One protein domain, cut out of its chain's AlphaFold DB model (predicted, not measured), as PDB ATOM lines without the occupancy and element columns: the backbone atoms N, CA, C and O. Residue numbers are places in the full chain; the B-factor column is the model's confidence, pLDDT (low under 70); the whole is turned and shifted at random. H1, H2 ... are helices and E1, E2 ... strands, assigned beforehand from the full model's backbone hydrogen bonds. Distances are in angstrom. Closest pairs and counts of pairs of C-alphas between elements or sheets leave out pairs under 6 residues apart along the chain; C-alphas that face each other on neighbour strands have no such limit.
ATOM      1  N   HIS A  48      20.161   1.736  -0.910       87.69
ATOM      2  CA  HIS A  48      20.991   2.663  -1.694       87.69
ATOM      3  C   HIS A  48      22.203   2.038  -2.398       87.69
ATOM      4  O   HIS A  48      22.895   2.722  -3.157       87.69
ATOM      5  N   ASP A  49      22.510   0.770  -2.127       84.88
ATOM      6  CA  ASP A  49      23.525   0.019  -2.873       84.88
ATOM      7  C   ASP A  49      22.945  -0.653  -4.118       84.88
ATOM      8  O   ASP A  49      23.672  -0.859  -5.089       84.88
ATOM      9  N   ASP A  50      21.637  -0.909  -4.118       87.69
ATOM     10  CA  ASP A  50      20.935  -1.603  -5.196       87.69
ATOM     11  C   ASP A  50      19.942  -0.699  -5.941       87.69
ATOM     12  O   ASP A  50      19.604  -0.983  -7.088       87.69
ATOM     13  N   CYS A  51      19.517   0.416  -5.343       90.19
ATOM     14  CA  CYS A  51      18.590   1.376  -5.932       90.19
ATOM     15  C   CYS A  51      19.134   2.811  -5.906       90.19
ATOM     16  O   CYS A  51      19.901   3.189  -5.019       90.19
ATOM     17  N   ARG A  52      18.712   3.622  -6.883       89.50
ATOM     18  CA  ARG A  52      19.047   5.053  -7.032       89.50
ATOM     19  C   ARG A  52      17.869   5.852  -7.579       89.50
ATOM     20  O   ARG A  52      16.849   5.278  -7.955       89.50
ATOM     21  N   HIS A  53      18.049   7.170  -7.682       91.25
ATOM     22  CA  HIS A  53      17.079   8.095  -8.275       91.25
ATOM     23  C   HIS A  53      15.736   8.072  -7.540       91.25
ATOM     24  O   HIS A  53      14.670   8.061  -8.161       91.25
ATOM     25  N   PHE A  54      15.793   8.043  -6.206       93.75
ATOM     26  CA  PHE A  54      14.592   8.003  -5.386       93.75
ATOM     27  C   PHE A  54      13.793   9.294  -5.562       93.75
ATOM     28  O   PHE A  54      14.285  10.399  -5.329       93.75
ATOM     29  N   LYS A  55      12.528   9.152  -5.952       94.81
ATOM     30  CA  LYS A  55      11.593  10.263  -6.137       94.81
ATOM     31  C   LYS A  55      10.233   9.905  -5.561       94.81
ATOM     32  O   LYS A  55       9.794   8.760  -5.617       94.81
ATOM     33  N   VAL A  56       9.539  10.912  -5.047       96.50
ATOM     34  CA  VAL A  56       8.179  10.761  -4.528       96.50
ATOM     35  C   VAL A  56       7.203  11.352  -5.534       96.50
ATOM     36  O   VAL A  56       7.358  12.497  -5.958       96.50
ATOM     37  N   ARG A  57       6.183  10.582  -5.913       95.50
ATOM     38  CA  ARG A  57       5.071  11.039  -6.748       95.50
ATOM     39  C   ARG A  57       3.783  10.956  -5.951       95.50
ATOM     40  O   ARG A  57       3.437   9.900  -5.437       95.50
ATOM     41  N   ILE A  58       3.042  12.056  -5.907       92.12
ATOM     42  CA  ILE A  58       1.729  12.102  -5.266       92.12
ATOM     43  C   ILE A  58       0.671  12.092  -6.354       92.12
ATOM     44  O   ILE A  58       0.639  12.996  -7.191       92.12
ATOM     45  N   THR A  59      -0.195  11.086  -6.363       88.12
ATOM     46  CA  THR A  59      -1.326  11.070  -7.291       88.12
ATOM     47  C   THR A  59      -2.528  11.681  -6.598       88.12
ATOM     48  O   THR A  59      -2.965  11.191  -5.562       88.12
ATOM     49  N   SER A  60      -3.084  12.744  -7.170       73.69
ATOM     50  CA  SER A  60      -4.407  13.220  -6.765       73.69
ATOM     51  C   SER A  60      -5.467  12.501  -7.602       73.69
ATOM     52  O   SER A  60      -5.261  12.339  -8.810       73.69
ATOM     53  N   PRO A  61      -6.605  12.084  -7.029       60.50
ATOM     54  CA  PRO A  61      -7.687  11.520  -7.817       60.50
ATOM     55  C   PRO A  61      -8.185  12.558  -8.816       60.50
ATOM     56  O   PRO A  61      -8.439  13.711  -8.462       60.50
ATOM     57  N   TYR A  83      -8.575  10.977  -1.976       79.75
ATOM     58  CA  TYR A  83      -7.405  10.305  -1.409       79.75
ATOM     59  C   TYR A  83      -6.155  10.463  -2.281       79.75
ATOM     60  O   TYR A  83      -6.142  10.060  -3.442       79.75
ATOM     61  N   ARG A  84      -5.084  11.011  -1.705       87.69
ATOM     62  CA  ARG A  84      -3.801  11.199  -2.382       87.69
ATOM     63  C   ARG A  84      -2.896   9.999  -2.117       87.69
ATOM     64  O   ARG A  84      -2.451   9.823  -0.989       87.69
ATOM     65  N   GLN A  85      -2.584   9.208  -3.143       92.69
ATOM     66  CA  GLN A  85      -1.584   8.143  -2.995       92.69
ATOM     67  C   GLN A  85      -0.186   8.749  -2.999       92.69
ATOM     68  O   GLN A  85       0.115   9.613  -3.829       92.69
ATOM     69  N   VAL A  86       0.670   8.262  -2.106       95.75
ATOM     70  CA  VAL A  86       2.086   8.626  -2.049       95.75
ATOM     71  C   VAL A  86       2.897   7.449  -2.573       95.75
ATOM     72  O   VAL A  86       3.001   6.410  -1.929       95.75
ATOM     73  N   LEU A  87       3.470   7.615  -3.760       97.19
ATOM     74  CA  LEU A  87       4.262   6.594  -4.432       97.19
ATOM     75  C   LEU A  87       5.743   6.944  -4.327       97.19
ATOM     76  O   LEU A  87       6.141   8.068  -4.643       97.19
ATOM     77  N   MET A  88       6.562   5.978  -3.941       97.06
ATOM     78  CA  MET A  88       8.010   6.042  -4.082       97.06
ATOM     79  C   MET A  88       8.398   5.393  -5.401       97.06
ATOM     80  O   MET A  88       7.911   4.318  -5.737       97.06
ATOM     81  N   ILE A  89       9.267   6.047  -6.154       97.12
ATOM     82  CA  ILE A  89       9.802   5.525  -7.404       97.12
ATOM     83  C   ILE A  89      11.317   5.512  -7.273       97.12
ATOM     84  O   ILE A  89      11.902   6.490  -6.809       97.12
ATOM     85  N   ALA A  90      11.940   4.419  -7.686       95.31
ATOM     86  CA  ALA A  90      13.388   4.282  -7.727       95.31
ATOM     87  C   ALA A  90      13.805   3.460  -8.947       95.31
ATOM     88  O   ALA A  90      12.990   2.768  -9.555       95.31
ATOM     89  N   SER A  91      15.082   3.525  -9.297       93.69
ATOM     90  CA  SER A  91      15.714   2.650 -10.278       93.69
ATOM     91  C   SER A  91      16.542   1.612  -9.533       93.69
ATOM     92  O   SER A  91      17.552   1.969  -8.933       93.69
ATOM     93  N   CYS A  92      16.119   0.349  -9.554       92.25
ATOM     94  CA  CYS A  92      16.753  -0.741  -8.814       92.25
ATOM     95  C   CYS A  92      17.439  -1.742  -9.745       92.25
ATOM     96  O   CYS A  92      16.988  -2.005 -10.862       92.25
ATOM     97  N   ARG A  93      18.543  -2.315  -9.280       88.50
ATOM     98  CA  ARG A  93      19.392  -3.220 -10.045       88.50
ATOM     99  C   ARG A  93      18.739  -4.588 -10.226       88.50
ATOM    100  O   ARG A  93      18.355  -5.235  -9.254       88.50
ATOM    101  N   ARG A  94      18.671  -5.052 -11.472       85.12
ATOM    102  CA  ARG A  94      18.286  -6.422 -11.821       85.12
ATOM    103  C   ARG A  94      19.463  -7.388 -11.629       85.12
ATOM    104  O   ARG A  94      20.615  -6.979 -11.808       85.12
ATOM    105  N   PRO A  95      19.203  -8.663 -11.302       75.00
ATOM    106  CA  PRO A  95      20.242  -9.675 -11.322       75.00
ATOM    107  C   PRO A  95      20.693  -9.866 -12.776       75.00
ATOM    108  O   PRO A  95      19.884  -9.771 -13.703       75.00
ATOM    109  N   MET A  96      21.990 -10.085 -12.989       66.94
ATOM    110  CA  MET A  96      22.492 -10.439 -14.319       66.94
ATOM    111  C   MET A  96      22.029 -11.851 -14.693       66.94
ATOM    112  O   MET A  96      21.834 -12.693 -13.816       66.94
ATOM    113  N   ALA A  97      21.830 -12.102 -15.991       62.75
ATOM    114  CA  ALA A  97      21.293 -13.365 -16.509       62.75
ATOM    115  C   ALA A  97      22.175 -14.593 -16.199       62.75
ATOM    116  O   ALA A  97      21.682 -15.716 -16.206       62.75
ATOM    117  N   ASP A  98      23.456 -14.384 -15.899       63.94
ATOM    118  CA  ASP A  98      24.429 -15.403 -15.494       63.94
ATOM    119  C   ASP A  98      24.618 -15.496 -13.965       63.94
ATOM    120  O   ASP A  98      25.472 -16.238 -13.486       63.94
ATOM    121  N   GLY A  99      23.842 -14.740 -13.176       56.19
ATOM    122  CA  GLY A  99      23.977 -14.674 -11.719       56.19
ATOM    123  C   GLY A  99      25.242 -13.954 -11.233       56.19
ATOM    124  O   GLY A  99      25.439 -13.816 -10.023       56.19
ATOM    125  N   VAL A 100      26.085 -13.449 -12.138       56.44
ATOM    126  CA  VAL A 100      27.312 -12.733 -11.796       56.44
ATOM    127  C   VAL A 100      26.967 -11.257 -11.654       56.44
ATOM    128  O   VAL A 100      26.901 -10.516 -12.626       56.44
ATOM    129  N   LEU A 101      26.752 -10.777 -10.426       55.03
ATOM    130  CA  LEU A 101      26.786  -9.329 -10.187       55.03
ATOM    131  C   LEU A 101      28.146  -8.823 -10.694       55.03
ATOM    132  O   LEU A 101      29.169  -9.371 -10.275       55.03
ATOM    133  N   PRO A 102      28.214  -7.800 -11.566       52.03
ATOM    134  CA  PRO A 102      29.493  -7.350 -12.066       52.03
ATOM    135  C   PRO A 102      30.227  -6.786 -10.852       52.03
ATOM    136  O   PRO A 102      29.812  -5.804 -10.230       52.03
ATOM    137  N   GLN A 103      31.324  -7.447 -10.495       49.62
ATOM    138  CA  GLN A 103      32.181  -7.088  -9.365       49.62
ATOM    139  C   GLN A 103      32.843  -5.714  -9.532       49.62
ATOM    140  O   GLN A 103      33.581  -5.267  -8.654       49.62
ATOM    141  N   ARG A 104      32.573  -4.996 -10.629       47.91
ATOM    142  CA  ARG A 104      32.982  -3.604 -10.771       47.91
ATOM    143  C   ARG A 104      32.082  -2.709  -9.931       47.91
ATOM    144  O   ARG A 104      31.089  -2.154 -10.396       47.91
ATOM    145  N   TYR A 105      32.498  -2.567  -8.677       45.88
ATOM    146  CA  TYR A 105      32.262  -1.398  -7.841       45.88
ATOM    147  C   TYR A 105      32.189  -0.127  -8.706       45.88
ATOM    148  O   TYR A 105      33.189   0.315  -9.263       45.88
ATOM    149  N   GLY A 106      30.995   0.457  -8.819       51.62
ATOM    150  CA  GLY A 106      30.829   1.850  -9.234       51.62
ATOM    151  C   GLY A 106      30.305   2.127 -10.644       51.62
ATOM    152  O   GLY A 106      29.792   3.226 -10.834       51.62
ATOM    153  N   LEU A 107      30.338   1.188 -11.599       57.66
ATOM    154  CA  LEU A 107      29.688   1.409 -12.902       57.66
ATOM    155  C   LEU A 107      28.268   0.841 -12.897       57.66
ATOM    156  O   LEU A 107      28.047  -0.359 -13.060       57.66
ATOM    157  N   TRP A 108      27.308   1.734 -12.683       60.41
ATOM    158  CA  TRP A 108      25.899   1.479 -12.942       60.41
ATOM    159  C   TRP A 108      25.714   1.561 -14.453       60.41
ATOM    160  O   TRP A 108      25.797   2.642 -15.022       60.41
ATOM    161  N   ASP A 109      25.558   0.413 -15.105       68.81
ATOM    162  CA  ASP A 109      25.040   0.385 -16.468       68.81
ATOM    163  C   ASP A 109      23.518   0.512 -16.375       68.81
ATOM    164  O   ASP A 109      22.852  -0.380 -15.835       68.81
ATOM    165  N   ASP A 110      22.980   1.626 -16.872       68.38
ATOM    166  CA  ASP A 110      21.549   1.933 -16.844       68.38
ATOM    167  C   ASP A 110      20.704   0.823 -17.488       68.38
ATOM    168  O   ASP A 110      19.554   0.620 -17.099       68.38
ATOM    169  N   ASN A 111      21.282   0.014 -18.386       73.25
ATOM    170  CA  ASN A 111      20.598  -1.135 -18.988       73.25
ATOM    171  C   ASN A 111      20.184  -2.204 -17.959       73.25
ATOM    172  O   ASN A 111      19.268  -2.991 -18.209       73.25
ATOM    173  N   HIS A 112      20.816  -2.237 -16.785       80.50
ATOM    174  CA  HIS A 112      20.527  -3.198 -15.716       80.50
ATOM    175  C   HIS A 112      19.635  -2.617 -14.618       80.50
ATOM    176  O   HIS A 112      19.306  -3.314 -13.654       80.50
ATOM    177  N   LEU A 113      19.211  -1.364 -14.764       87.69
ATOM    178  CA  LEU A 113      18.260  -0.734 -13.869       87.69
ATOM    179  C   LEU A 113      16.829  -0.997 -14.331       87.69
ATOM    180  O   LEU A 113      16.509  -0.987 -15.517       87.69
ATOM    181  N   ARG A 114      15.952  -1.229 -13.364       91.69
ATOM    182  CA  ARG A 114      14.506  -1.264 -13.546       91.69
ATOM    183  C   ARG A 114      13.901  -0.125 -12.744       91.69
ATOM    184  O   ARG A 114      14.139  -0.031 -11.543       91.69
ATOM    185  N   GLU A 115      13.121   0.733 -13.398       94.81
ATOM    186  CA  GLU A 115      12.245   1.643 -12.661       94.81
ATOM    187  C   GLU A 115      11.162   0.817 -11.964       94.81
ATOM    188  O   GLU A 115      10.537  -0.049 -12.575       94.81
ATOM    189  N   THR A 116      10.974   1.076 -10.678       96.62
ATOM    190  CA  THR A 116      10.018   0.380  -9.828       96.62
ATOM    191  C   THR A 116       9.237   1.390  -9.002       96.62
ATOM    192  O   THR A 116       9.778   2.412  -8.569       96.62
ATOM    193  N   VAL A 117       7.949   1.121  -8.815       97.56
ATOM    194  CA  VAL A 117       7.010   1.984  -8.099       97.56
ATOM    195  C   VAL A 117       6.459   1.243  -6.887       97.56
ATOM    196  O   VAL A 117       5.882   0.167  -7.014       97.56
ATOM    197  N   LEU A 118       6.588   1.848  -5.710       97.69
ATOM    198  CA  LEU A 118       6.105   1.316  -4.443       97.69
ATOM    199  C   LEU A 118       5.075   2.266  -3.828       97.69
ATOM    200  O   LEU A 118       5.326   3.461  -3.672       97.69
ATOM    201  N   ASP A 119       3.915   1.729  -3.463       97.19
ATOM    202  CA  ASP A 119       2.889   2.462  -2.720       97.19
ATOM    203  C   ASP A 119       3.272   2.549  -1.239       97.19
ATOM    204  O   ASP A 119       3.347   1.529  -0.552       97.19
ATOM    205  N   LEU A 120       3.523   3.762  -0.741       97.44
ATOM    206  CA  LEU A 120       4.009   3.955   0.623       97.44
ATOM    207  C   LEU A 120       2.933   3.732   1.690       97.44
ATOM    208  O   LEU A 120       3.280   3.484   2.846       97.44
ATOM    209  N   ASP A 121       1.645   3.729   1.332       96.88
ATOM    210  CA  ASP A 121       0.580   3.334   2.263       96.88
ATOM    211  C   ASP A 121       0.640   1.846   2.637       96.88
ATOM    212  O   ASP A 121       0.074   1.443   3.655       96.88
ATOM    213  N   LYS A 122       1.390   1.045   1.875       97.88
ATOM    214  CA  LYS A 122       1.717  -0.338   2.233       97.88
ATOM    215  C   LYS A 122       2.875  -0.451   3.225       97.88
ATOM    216  O   LYS A 122       3.093  -1.516   3.789       97.88
ATOM    217  N   CYS A 123       3.627   0.629   3.432       98.00
ATOM    218  CA  CYS A 123       4.870   0.619   4.203       98.00
ATOM    219  C   CYS A 123       4.744   1.264   5.587       98.00
ATOM    220  O   CYS A 123       5.588   1.025   6.457       98.00
ATOM    221  N   ALA A 124       3.735   2.111   5.785       98.00
ATOM    222  CA  ALA A 124       3.560   2.868   7.013       98.00
ATOM    223  C   ALA A 124       2.113   2.854   7.510       98.00
ATOM    224  O   ALA A 124       1.169   2.838   6.722       98.00
ATOM    225  N   GLY A 125       1.958   2.940   8.828       98.00
ATOM    226  CA  GLY A 125       0.711   3.169   9.551       98.00
ATOM    227  C   GLY A 125       0.625   4.586  10.110       98.00
ATOM    228  O   GLY A 125       1.553   5.384   9.970       98.00
ATOM    229  N   TRP A 126      -0.514   4.911  10.723       97.69
ATOM    230  CA  TRP A 126      -0.768   6.211  11.350       97.69
ATOM    231  C   TRP A 126      -1.117   6.043  12.824       97.69
ATOM    232  O   TRP A 126      -2.128   5.428  13.167       97.69
ATOM    233  N   ASN A 127      -0.326   6.663  13.696       97.00
ATOM    234  CA  ASN A 127      -0.619   6.767  15.114       97.00
ATOM    235  C   ASN A 127      -1.283   8.117  15.415       97.00
ATOM    236  O   ASN A 127      -0.617   9.145  15.545       97.00
ATOM    237  N   ALA A 128      -2.607   8.101  15.580       94.25
ATOM    238  CA  ALA A 128      -3.393   9.298  15.878       94.25
ATOM    239  C   ALA A 128      -3.108   9.903  17.265       94.25
ATOM    240  O   ALA A 128      -3.361  11.083  17.474       94.25
ATOM    241  N   LYS A 129      -2.566   9.127  18.218       94.44
ATOM    242  CA  LYS A 129      -2.226   9.648  19.555       94.44
ATOM    243  C   LYS A 129      -0.989  10.539  19.508       94.44
ATOM    244  O   LYS A 129      -0.918  11.533  20.221       94.44
ATOM    245  N   THR A 130      -0.016  10.171  18.678       95.19
ATOM    246  CA  THR A 130       1.254  10.894  18.530       95.19
ATOM    247  C   THR A 130       1.308  11.756  17.273       95.19
ATOM    248  O   THR A 130       2.295  12.457  17.075       95.19
ATOM    249  N   ASN A 131       0.261  11.732  16.441       95.44
ATOM    250  CA  ASN A 131       0.213  12.389  15.135       95.44
ATOM    251  C   ASN A 131       1.409  11.997  14.249       95.44
ATOM    252  O   ASN A 131       2.051  12.866  13.654       95.44
ATOM    253  N   SER A 132       1.745  10.699  14.211       96.25
ATOM    254  CA  SER A 132       2.959  10.223  13.545       96.25
ATOM    255  C   SER A 132       2.809   8.981  12.676       96.25
ATOM    256  O   SER A 132       1.953   8.136  12.927       96.25
ATOM    257  N   LEU A 133       3.692   8.848  11.680       97.69
ATOM    258  CA  LEU A 133       3.835   7.623  10.891       97.69
ATOM    259  C   LEU A 133       4.594   6.549  11.678       97.69
ATOM    260  O   LEU A 133       5.526   6.857  12.424       97.69
ATOM    261  N   THR A 134       4.206   5.291  11.489       97.69
ATOM    262  CA  THR A 134       4.828   4.113  12.109       97.69
ATOM    263  C   THR A 134       5.191   3.076  11.047       97.69
ATOM    264  O   THR A 134       4.465   2.957  10.065       97.69
ATOM    265  N   PRO A 135       6.280   2.302  11.202       97.56
ATOM    266  CA  PRO A 135       6.546   1.148  10.342       97.56
ATOM    267  C   PRO A 135       5.443   0.089  10.504       97.56
ATOM    268  O   PRO A 135       5.384  -0.584  11.528       97.56
ATOM    269  N   GLU A 136       4.552  -0.045   9.522       98.06
ATOM    270  CA  GLU A 136       3.411  -0.973   9.580       98.06
ATOM    271  C   GLU A 136       3.032  -1.425   8.165       98.06
ATOM    272  O   GLU A 136       2.828  -0.590   7.281       98.06
ATOM    273  N   SER A 137       2.953  -2.740   7.956       97.56
ATOM    274  CA  SER A 137       2.532  -3.336   6.680       97.56
ATOM    275  C   SER A 137       1.053  -3.055   6.428       97.56
ATOM    276  O   SER A 137       0.244  -3.251   7.332       97.56
ATOM    277  N   ASP A 138       0.698  -2.587   5.228       97.06
ATOM    278  CA  ASP A 138      -0.675  -2.179   4.868       97.06
ATOM    279  C   ASP A 138      -1.332  -1.194   5.864       97.06
ATOM    280  O   ASP A 138      -2.560  -1.101   5.976       97.06
ATOM    281  N   GLY A 139      -0.520  -0.413   6.586       96.62
ATOM    282  CA  GLY A 139      -0.993   0.470   7.650       96.62
ATOM    283  C   GLY A 139      -1.803   1.675   7.155       96.62
ATOM    284  O   GLY A 139      -2.568   2.266   7.931       96.62
ATOM    285  N   LYS A 140      -1.691   2.033   5.869       96.75
ATOM    286  CA  LYS A 140      -2.346   3.184   5.219       96.75
ATOM    287  C   LYS A 140      -2.064   4.515   5.919       96.75
ATOM    288  O   LYS A 140      -2.970   5.322   6.148       96.75
ATOM    289  N   GLY A 141      -0.825   4.703   6.352       96.81
ATOM    290  CA  GLY A 141      -0.400   5.818   7.187       96.81
ATOM    291  C   GLY A 141      -0.523   7.180   6.513       96.81
ATOM    292  O   GLY A 141      -0.993   8.131   7.138       96.81
ATOM    293  N   PHE A 142      -0.161   7.278   5.233       96.00
ATOM    294  CA  PHE A 142      -0.228   8.523   4.466       96.00
ATOM    295  C   PHE A 142      -1.672   8.912   4.168       96.00
ATOM    296  O   PHE A 142      -2.033  10.079   4.309       96.00
ATOM    297  N   MET A 143      -2.515   7.926   3.852       95.00
ATOM    298  CA  MET A 143      -3.959   8.108   3.726       95.00
ATOM    299  C   MET A 143      -4.576   8.602   5.037       95.00
ATOM    300  O   MET A 143      -5.254   9.625   5.063       95.00
ATOM    301  N   LYS A 144      -4.352   7.871   6.138       95.38
ATOM    302  CA  LYS A 144      -4.954   8.167   7.445       95.38
ATOM    303  C   LYS A 144      -4.453   9.491   8.022       95.38
ATOM    304  O   LYS A 144      -5.218  10.160   8.707       95.38
ATOM    305  N   GLY A 145      -3.211   9.879   7.739       95.12
ATOM    306  CA  GLY A 145      -2.644  11.176   8.108       95.12
ATOM    307  C   GLY A 145      -3.092  12.346   7.220       95.12
ATOM    308  O   GLY A 145      -2.764  13.489   7.534       95.12
ATOM    309  N   ASP A 146      -3.825  12.091   6.128       93.25
ATOM    310  CA  ASP A 146      -4.078  13.051   5.039       93.25
ATOM    311  C   ASP A 146      -2.783  13.766   4.614       93.25
ATOM    312  O   ASP A 146      -2.659  14.992   4.666       93.25
ATOM    313  N   CYS A 147      -1.764  12.968   4.291       93.31
ATOM    314  CA  CYS A 147      -0.431  13.455   3.970       93.31
ATOM    315  C   CYS A 147      -0.301  13.856   2.494       93.31
ATOM    316  O   CYS A 147      -0.819  13.214   1.580       93.31
ATOM    317  N   TRP A 148       0.429  14.939   2.253       91.38
ATOM    318  CA  TRP A 148       0.662  15.542   0.951       91.38
ATOM    319  C   TRP A 148       2.007  16.282   0.917       91.38
ATOM    320  O   TRP A 148       2.707  16.407   1.921       91.38
ATOM    321  N   SER A 149       2.410  16.734  -0.277       91.62
ATOM    322  CA  SER A 149       3.702  17.396  -0.542       91.62
ATOM    323  C   SER A 149       4.914  16.689   0.101       91.62
ATOM    324  O   SER A 149       5.815  17.320   0.657       91.62
ATOM    325  N   CYS A 150       4.920  15.362   0.020       94.81
ATOM    326  CA  CYS A 150       6.022  14.502   0.406       94.81
ATOM    327  C   CYS A 150       7.254  14.686  -0.485       94.81
ATOM    328  O   CYS A 150       7.144  14.817  -1.704       94.81
ATOM    329  N   ARG A 151       8.432  14.638   0.133       94.94
ATOM    330  CA  ARG A 151       9.739  14.729  -0.518       94.94
ATOM    331  C   ARG A 151      10.701  13.719   0.084       94.94
ATOM    332  O   ARG A 151      10.695  13.495   1.292       94.94
ATOM    333  N   TYR A 152      11.566  13.188  -0.765       95.12
ATOM    334  CA  TYR A 152      12.729  12.405  -0.376       95.12
ATOM    335  C   TYR A 152      13.974  13.166  -0.827       95.12
ATOM    336  O   TYR A 152      14.054  13.584  -1.980       95.12
ATOM    337  N   THR A 153      14.903  13.430   0.088       91.31
ATOM    338  CA  THR A 153      16.165  14.116  -0.220       91.31
ATOM    339  C   THR A 153      17.311  13.167   0.087       91.31
ATOM    340  O   THR A 153      17.579  12.895   1.253       91.31
ATOM    341  N   GLU A 154      17.984  12.657  -0.943       83.31
ATOM    342  CA  GLU A 154      19.165  11.805  -0.770       83.31
ATOM    343  C   GLU A 154      20.258  12.556   0.011       83.31
ATOM    344  O   GLU A 154      20.603  13.700  -0.309       83.31
ATOM    345  N   SER A 155      20.809  11.929   1.055       78.69
ATOM    346  CA  SER A 155      21.903  12.532   1.813       78.69
ATOM    347  C   SER A 155      23.239  12.274   1.134       78.69
ATOM    348  O   SER A 155      23.560  11.152   0.755       78.69
ATOM    349  N   LYS A 156      24.086  13.307   1.090       73.50
ATOM    350  CA  LYS A 156      25.490  13.191   0.663       73.50
ATOM    351  C   LYS A 156      26.390  12.525   1.719       73.50
ATOM    352  O   LYS A 156      27.597  12.434   1.523       73.50
ATOM    353  N   LYS A 157      25.832  12.125   2.869       70.88
ATOM    354  CA  LYS A 157      26.574  11.501   3.974       70.88
ATOM    355  C   LYS A 157      26.944  10.050   3.654       70.88
ATOM    356  O   LYS A 157      26.305   9.392   2.841       70.88
ATOM    357  N   VAL A 158      27.940   9.537   4.380       61.34
ATOM    358  CA  VAL A 158      28.498   8.179   4.230       61.34
ATOM    359  C   VAL A 158      27.431   7.078   4.297       61.34
ATOM    360  O   VAL A 158      27.533   6.090   3.581       61.34
ATOM    361  N   SER A 159      26.374   7.258   5.097       65.62
ATOM    362  CA  SER A 159      25.292   6.274   5.228       65.62
ATOM    363  C   SER A 159      24.338   6.211   4.030       65.62
ATOM    364  O   SER A 159      23.495   5.319   4.004       65.62
ATOM    365  N   ARG A 160      24.411   7.171   3.090       71.12
ATOM    366  CA  ARG A 160      23.488   7.388   1.952       71.12
ATOM    367  C   ARG A 160      21.991   7.431   2.292       71.12
ATOM    368  O   ARG A 160      21.178   7.559   1.384       71.12
ATOM    369  N   LYS A 161      21.621   7.378   3.576       80.75
ATOM    370  CA  LYS A 161      20.231   7.468   4.025       80.75
ATOM    371  C   LYS A 161      19.621   8.793   3.597       80.75
ATOM    372  O   LYS A 161      20.265   9.822   3.788       80.75
ATOM    373  N   GLY A 162      18.415   8.796   3.052       84.25
ATOM    374  CA  GLY A 162      17.735  10.035   2.688       84.25
ATOM    375  C   GLY A 162      16.858  10.594   3.800       84.25
ATOM    376  O   GLY A 162      16.436   9.898   4.720       84.25
ATOM    377  N   ASP A 163      16.564  11.884   3.688       91.19
ATOM    378  CA  ASP A 163      15.586  12.568   4.522       91.19
ATOM    379  C   ASP A 163      14.222  12.538   3.827       91.19
ATOM    380  O   ASP A 163      14.020  13.182   2.791       91.19
ATOM    381  N   PHE A 164      13.271  11.810   4.412       95.31
ATOM    382  CA  PHE A 164      11.889  11.768   3.948       95.31
ATOM    383  C   PHE A 164      10.982  12.618   4.840       95.31
ATOM    384  O   PHE A 164      10.956  12.473   6.067       95.31
ATOM    385  N   GLN A 165      10.228  13.518   4.213       95.69
ATOM    386  CA  GLN A 165       9.344  14.457   4.895       95.69
ATOM    387  C   GLN A 165       8.037  14.630   4.123       95.69
ATOM    388  O   GLN A 165       8.066  14.771   2.905       95.69
ATOM    389  N   CYS A 166       6.913  14.698   4.834       95.25
ATOM    390  CA  CYS A 166       5.585  15.009   4.298       95.25
ATOM    391  C   CYS A 166       4.907  16.112   5.111       95.25
ATOM    392  O   CYS A 166       5.321  16.410   6.229       95.25
ATOM    393  N   TYR A 167       3.832  16.677   4.571       94.69
ATOM    394  CA  TYR A 167       2.913  17.545   5.299       94.69
ATOM    395  C   TYR A 167       1.591  16.814   5.502       94.69
ATOM    396  O   TYR A 167       1.023  16.338   4.530       94.69
ATOM    397  N   CYS A 168       1.122  16.682   6.738       94.19
ATOM    398  CA  CYS A 168      -0.059  15.885   7.069       94.19
ATOM    399  C   CYS A 168      -1.128  16.730   7.761       94.19
ATOM    400  O   CYS A 168      -0.838  17.520   8.669       94.19
ATOM    401  N   ASP A 169      -2.375  16.563   7.320       93.50
ATOM    402  CA  ASP A 169      -3.498  17.380   7.760       93.50
ATOM    403  C   ASP A 169      -4.365  16.749   8.845       93.50
ATOM    404  O   ASP A 169      -5.021  17.494   9.582       93.50
ATOM    405  N   ASN A 170      -4.347  15.429   9.012       93.69
ATOM    406  CA  ASN A 170      -5.092  14.769  10.079       93.69
ATOM    407  C   ASN A 170      -4.316  14.784  11.404       93.69
ATOM    408  O   ASN A 170      -3.912  13.751  11.925       93.69
ATOM    409  N   VAL A 171      -4.074  15.986  11.920       93.19
ATOM    410  CA  VAL A 171      -3.315  16.252  13.146       93.19
ATOM    411  C   VAL A 171      -4.005  17.321  13.985       93.19
ATOM    412  O   VAL A 171      -4.814  18.108  13.475       93.19
ATOM    413  N   ASP A 172      -3.620  17.431  15.255       92.31
ATOM    414  CA  ASP A 172      -4.078  18.519  16.117       92.31
ATOM    415  C   ASP A 172      -3.821  19.897  15.483       92.31
ATOM    416  O   ASP A 172      -2.698  20.241  15.108       92.31
ATOM    417  N   LYS A 173      -4.854  20.752  15.452       90.06
ATOM    418  CA  LYS A 173      -4.779  22.103  14.858       90.06
ATOM    419  C   LYS A 173      -3.632  22.956  15.415       90.06
ATOM    420  O   LYS A 173      -3.087  23.771  14.680       90.06
ATOM    421  N   LYS A 174      -3.260  22.754  16.685       93.12
ATOM    422  CA  LYS A 174      -2.165  23.466  17.372       93.12
ATOM    423  C   LYS A 174      -0.770  23.142  16.819       93.12
ATOM    424  O   LYS A 174       0.138  23.940  16.993       93.12
ATOM    425  N   LEU A 175      -0.599  21.984  16.174       91.00
ATOM    426  CA  LEU A 175       0.677  21.552  15.592       91.00
ATOM    427  C   LEU A 175       0.882  22.100  14.174       91.00
ATOM    428  O   LEU A 175       2.011  22.173  13.681       91.00
ATOM    429  N   LYS A 176      -0.210  22.479  13.503       93.50
ATOM    430  CA  LYS A 176      -0.166  22.951  12.122       93.50
ATOM    431  C   LYS A 176       0.477  24.331  12.035       93.50
ATOM    432  O   LYS A 176       0.065  25.270  12.714       93.50
ATOM    433  N   HIS A 177       1.416  24.476  11.113       90.75
ATOM    434  CA  HIS A 177       2.080  25.735  10.791       90.75
ATOM    435  C   HIS A 177       1.961  26.031   9.298       90.75
ATOM    436  O   HIS A 177       1.703  25.140   8.489       90.75
ATOM    437  N   THR A 178       2.114  27.303   8.938       90.38
ATOM    438  CA  THR A 178       2.128  27.728   7.537       90.38
ATOM    439  C   THR A 178       3.325  27.099   6.837       90.38
ATOM    440  O   THR A 178       4.461  27.245   7.289       90.38
ATOM    441  N   ILE A 179       3.062  26.388   5.748       87.00
ATOM    442  CA  ILE A 179       4.100  25.714   4.971       87.00
ATOM    443  C   ILE A 179       4.927  26.763   4.214       87.00
ATOM    444  O   ILE A 179       4.351  27.709   3.668       87.00
ATOM    445  N   PRO A 180       6.259  26.612   4.116       79.94
ATOM    446  CA  PRO A 180       7.069  27.465   3.254       79.94
ATOM    447  C   PRO A 180       6.496  27.513   1.830       79.94
ATOM    448  O   PRO A 180       6.200  26.476   1.249       79.94
ATOM    449  N   GLN A 181       6.344  28.712   1.260       79.50
ATOM    450  CA  GLN A 181       5.809  28.925  -0.099       79.50
ATOM    451  C   GLN A 181       4.313  28.582  -0.292       79.50
ATOM    452  O   GLN A 181       3.828  28.581  -1.422       79.50
ATOM    453  N   SER A 182       3.548  28.349   0.780       79.25
ATOM    454  CA  SER A 182       2.096  28.134   0.720       79.25
ATOM    455  C   SER A 182       1.371  28.888   1.837       79.25
ATOM    456  O   SER A 182       1.924  29.151   2.897       79.25
ATOM    457  N   LYS A 183       0.099  29.245   1.618       84.31
ATOM    458  CA  LYS A 183      -0.776  29.808   2.669       84.31
ATOM    459  C   LYS A 183      -1.492  28.722   3.483       84.31
ATOM    460  O   LYS A 183      -2.226  29.038   4.417       84.31
ATOM    461  N   VAL A 184      -1.310  27.452   3.121       87.81
ATOM    462  CA  VAL A 184      -1.938  26.312   3.793       87.81
ATOM    463  C   VAL A 184      -1.177  25.989   5.078       87.81
ATOM    464  O   VAL A 184       0.055  26.014   5.109       87.81
ATOM    465  N   LYS A 185      -1.923  25.680   6.144       91.56
ATOM    466  CA  LYS A 185      -1.364  25.190   7.404       91.56
ATOM    467  C   LYS A 185      -1.411  23.671   7.445       91.56
ATOM    468  O   LYS A 185      -2.487  23.108   7.286       91.56
ATOM    469  N   SER A 186      -0.284  23.037   7.740       92.44
ATOM    470  CA  SER A 186      -0.192  21.586   7.920       92.44
ATOM    471  C   SER A 186       0.928  21.240   8.900       92.44
ATOM    472  O   SER A 186       1.625  22.134   9.385       92.44
ATOM    473  N   TYR A 187       1.089  19.964   9.234       94.88
ATOM    474  CA  TYR A 187       2.170  19.509  10.105       94.88
ATOM    475  C   TYR A 187       3.238  18.777   9.307       94.88
ATOM    476  O   TYR A 187       2.971  17.765   8.664       94.88
ATOM    477  N   ALA A 188       4.453  19.318   9.347       94.44
ATOM    478  CA  ALA A 188       5.611  18.722   8.712       94.44
ATOM    479  C   ALA A 188       6.092  17.519   9.531       94.44
ATOM    480  O   ALA A 188       6.558  17.671  10.661       94.44
ATOM    481  N   LEU A 189       6.012  16.333   8.939       95.06
ATOM    482  CA  LEU A 189       6.368  15.077   9.571       95.06
ATOM    483  C   LEU A 189       7.556  14.427   8.870       95.06
ATOM    484  O   LEU A 189       7.599  14.365   7.643       95.06
ATOM    485  N   LYS A 190       8.499  13.910   9.659       95.62
ATOM    486  CA  LYS A 190       9.601  13.072   9.181       95.62
ATOM    487  C   LYS A 190       9.314  11.606   9.482       95.62
ATOM    488  O   LYS A 190       8.768  11.291  10.535       95.62
ATOM    489  N   PHE A 191       9.716  10.730   8.572       96.00
ATOM    490  CA  PHE A 191       9.613   9.283   8.737       96.00
ATOM    491  C   PHE A 191      10.880   8.633   8.184       96.00
ATOM    492  O   PHE A 191      11.317   8.997   7.095       96.00
ATOM    493  N   ASP A 192      11.480   7.701   8.928       94.50
ATOM    494  CA  ASP A 192      12.654   6.949   8.461       94.50
ATOM    495  C   ASP A 192      12.204   5.887   7.450       94.50
ATOM    496  O   ASP A 192      12.076   4.706   7.776       94.50
ATOM    497  N   ILE A 193      11.894   6.325   6.226       94.88
ATOM    498  CA  ILE A 193      11.406   5.442   5.163       94.88
ATOM    499  C   ILE A 193      12.444   4.367   4.816       94.88
ATOM    500  O   ILE A 193      12.085   3.220   4.577       94.88
ATOM    501  N   ASP A 194      13.734   4.685   4.901       93.00
ATOM    502  CA  ASP A 194      14.822   3.747   4.613       93.00
ATOM    503  C   ASP A 194      14.840   2.550   5.572       93.00
ATOM    504  O   ASP A 194      15.358   1.493   5.222       93.00
ATOM    505  N   SER A 195      14.255   2.678   6.769       92.38
ATOM    506  CA  SER A 195      14.149   1.568   7.728       92.38
ATOM    507  C   SER A 195      13.208   0.444   7.271       92.38
ATOM    508  O   SER A 195      13.391  -0.717   7.661       92.38
ATOM    509  N   VAL A 196      12.218   0.775   6.432       94.69
ATOM    510  CA  VAL A 196      11.223  -0.177   5.913       94.69
ATOM    511  C   VAL A 196      11.503  -0.609   4.480       94.69
ATOM    512  O   VAL A 196      10.960  -1.627   4.054       94.69
ATOM    513  N   LEU A 197      12.349   0.126   3.754       95.12
ATOM    514  CA  LEU A 197      12.701  -0.185   2.375       95.12
ATOM    515  C   LEU A 197      13.772  -1.273   2.285       95.12
ATOM    516  O   LEU A 197      14.724  -1.330   3.063       95.12
ATOM    517  N   TRP A 198      13.630  -2.117   1.276       94.06
ATOM    518  CA  TRP A 198      14.647  -3.063   0.840       94.06
ATOM    519  C   TRP A 198      14.505  -3.279  -0.663       94.06
ATOM    520  O   TRP A 198      13.501  -2.891  -1.260       94.06
ATOM    521  N   SER A 199      15.513  -3.873  -1.294       92.44
ATOM    522  CA  SER A 199      15.446  -4.191  -2.716       92.44
ATOM    523  C   SER A 199      15.724  -5.660  -2.967       92.44
ATOM    524  O   SER A 199      16.437  -6.308  -2.197       92.44
ATOM    525  N   LYS A 200      15.140  -6.179  -4.041       90.50
ATOM    526  CA  LYS A 200      15.459  -7.501  -4.568       90.50
ATOM    527  C   LYS A 200      15.034  -7.586  -6.021       90.50
ATOM    528  O   LYS A 200      13.955  -7.126  -6.378       90.50
ATOM    529  N   ASP A 201      15.885  -8.181  -6.840       87.88
ATOM    530  CA  ASP A 201      15.614  -8.513  -8.236       87.88
ATOM    531  C   ASP A 201      15.098  -7.342  -9.103       87.88
ATOM    532  O   ASP A 201      14.260  -7.506  -9.988       87.88
ATOM    533  N   GLY A 202      15.599  -6.129  -8.855       91.19
ATOM    534  CA  GLY A 202      15.170  -4.913  -9.553       91.19
ATOM    535  C   GLY A 202      13.870  -4.294  -9.035       91.19
ATOM    536  O   GLY A 202      13.345  -3.386  -9.672       91.19
ATOM    537  N   HIS A 203      13.360  -4.752  -7.893       94.25
ATOM    538  CA  HIS A 203      12.170  -4.214  -7.242       94.25
ATOM    539  C   HIS A 203      12.516  -3.487  -5.943       94.25
ATOM    540  O   HIS A 203      13.346  -3.959  -5.161       94.25
ATOM    541  N   LEU A 204      11.841  -2.358  -5.708       96.25
ATOM    542  CA  LEU A 204      11.846  -1.640  -4.440       96.25
ATOM    543  C   LEU A 204      10.670  -2.144  -3.617       96.25
ATOM    544  O   LEU A 204       9.527  -2.105  -4.064       96.25
ATOM    545  N   ASN A 205      10.951  -2.582  -2.405       96.62
ATOM    546  CA  ASN A 205      10.012  -3.320  -1.584       96.62
ATOM    547  C   ASN A 205       9.930  -2.700  -0.190       96.62
ATOM    548  O   ASN A 205      10.837  -1.989   0.250       96.62
ATOM    549  N   CYS A 206       8.858  -3.009   0.529       96.62
ATOM    550  CA  CYS A 206       8.757  -2.755   1.961       96.62
ATOM    551  C   CYS A 206       7.941  -3.858   2.619       96.62
ATOM    552  O   CYS A 206       6.978  -4.341   2.030       96.62
ATOM    553  N   HIS A 207       8.316  -4.276   3.828       94.88
ATOM    554  CA  HIS A 207       7.692  -5.433   4.491       94.88
ATOM    555  C   HIS A 207       7.603  -6.636   3.530       94.88
ATOM    556  O   HIS A 207       8.632  -7.044   2.995       94.88
ATOM    557  N   ASN A 208       6.402  -7.161   3.268       94.44
ATOM    558  CA  ASN A 208       6.102  -8.217   2.294       94.44
ATOM    559  C   ASN A 208       5.544  -7.689   0.950       94.44
ATOM    560  O   ASN A 208       5.052  -8.471   0.137       94.44
ATOM    561  N   HIS A 209       5.601  -6.380   0.703       96.31
ATOM    562  CA  HIS A 209       5.073  -5.741  -0.498       96.31
ATOM    563  C   HIS A 209       6.167  -5.486  -1.528       96.31
ATOM    564  O   HIS A 209       7.189  -4.865  -1.232       96.31
ATOM    565  N   ILE A 210       5.903  -5.933  -2.754       94.62
ATOM    566  CA  ILE A 210       6.806  -5.783  -3.893       94.62
ATOM    567  C   ILE A 210       6.361  -4.584  -4.732       94.62
ATOM    568  O   ILE A 210       5.176  -4.461  -5.058       94.62
ATOM    569  N   GLY A 211       7.298  -3.698  -5.072       93.69
ATOM    570  CA  GLY A 211       7.052  -2.595  -6.000       93.69
ATOM    571  C   GLY A 211       6.858  -3.099  -7.431       93.69
ATOM    572  O   GLY A 211       7.476  -4.079  -7.835       93.69
TER     573      GLY A 211
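Overview. This is residues 48 to 61 and 83 to 211 of the 212 residues of an uncharacterized protein of Aspergillus bertholletiae (UniProt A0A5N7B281). A twisted three-stranded sheet, E1-E2-E3, has the small hairpin E9-E10 packed on E3 and E2 through E10, and beside its edge strand E1 lies E6, the edge strand of a second twisted three-stranded sheet, E6-E7-E8, whose other strands E7 and E8 are away from the first sheet. A third small part, the hairpin E4-E5 with the short helix H1, sits near one end of E2, while loops of residues 94 to 112 and 169 to 184 make the two ends of the long axis. The printed part has 143 residues, with the order E1 E2 E3 E4 E5 H1 E6 E7 E8 E9 E10; the sheets are antiparallel, the class is mostly strand, and under half of the residues are in named elements. It is compact, with a radius of gyration of the C-alphas of 16.6 A, yet elongated, spanning 56 by 29 by 28 A.

Arrangement. E1, residues 51 to 59, and E3, residues 113 to 119, are the edge strands beside the inner strand E2, residues 85 to 93. This sheet is only just strongly twisted, with C-alphas up to 4.1 A off its best plane, and E1 bends by 51 degrees at residue 54. N 57 and O 87 are 2.8 A apart across E1 and E2; N 116 and O 90 are 2.9 A apart across the hairpin E2 and E3. E9, residues 197 to 200, and E10, residues 203 to 206, form a hairpin, with N 205 and O 198 at 2.8 A; the closest C-alphas of E3 and E10, Thr 116 and His 203, are 5.7 A apart. E6, residues 147 to 153, comes near E1, the closest C-alphas being those of Val 56 and Arg 151, 5.9 A apart. E6, E7, residues 163 to 168, and E8, residues 185 to 190, make a meander, each strand the antiparallel neighbour of the one before: N 165 and O 151 are 3.0 A apart, N 189 and O 166 2.8 A. E4, residues 124 to 127, and E5, residues 132 to 135, form a hairpin, with N 125 and O 134 at 2.8 A. H1, residues 141 to 144, is too short for an O i to N i+4 pair; its closest C-alpha pair with E4 is Gly 125 and Gly 141, 3.7 A. H1 only grazes the sheet E1-E2-E3.

Along the chain. E1 begins at C-alpha 51 (18.590, 1.376, -5.932) and is 22.2 A long; E2 is 24.9 A and E3 19.3 A. E10 ends at C-alpha 206 (8.757, -2.755, 1.961).

Size, cuts and confidence. The C-alphas of Asp 98 and Lys 174 are farthest apart, 57.4 A. Residues 62 to 82 are not printed; C-alphas 61 and 83 are 6.5 A apart across the cut. The links E2 to E3 and E7 to E8 are long. The pLDDT is under 70 at residues 61, 96 to 110 and 158 to 159.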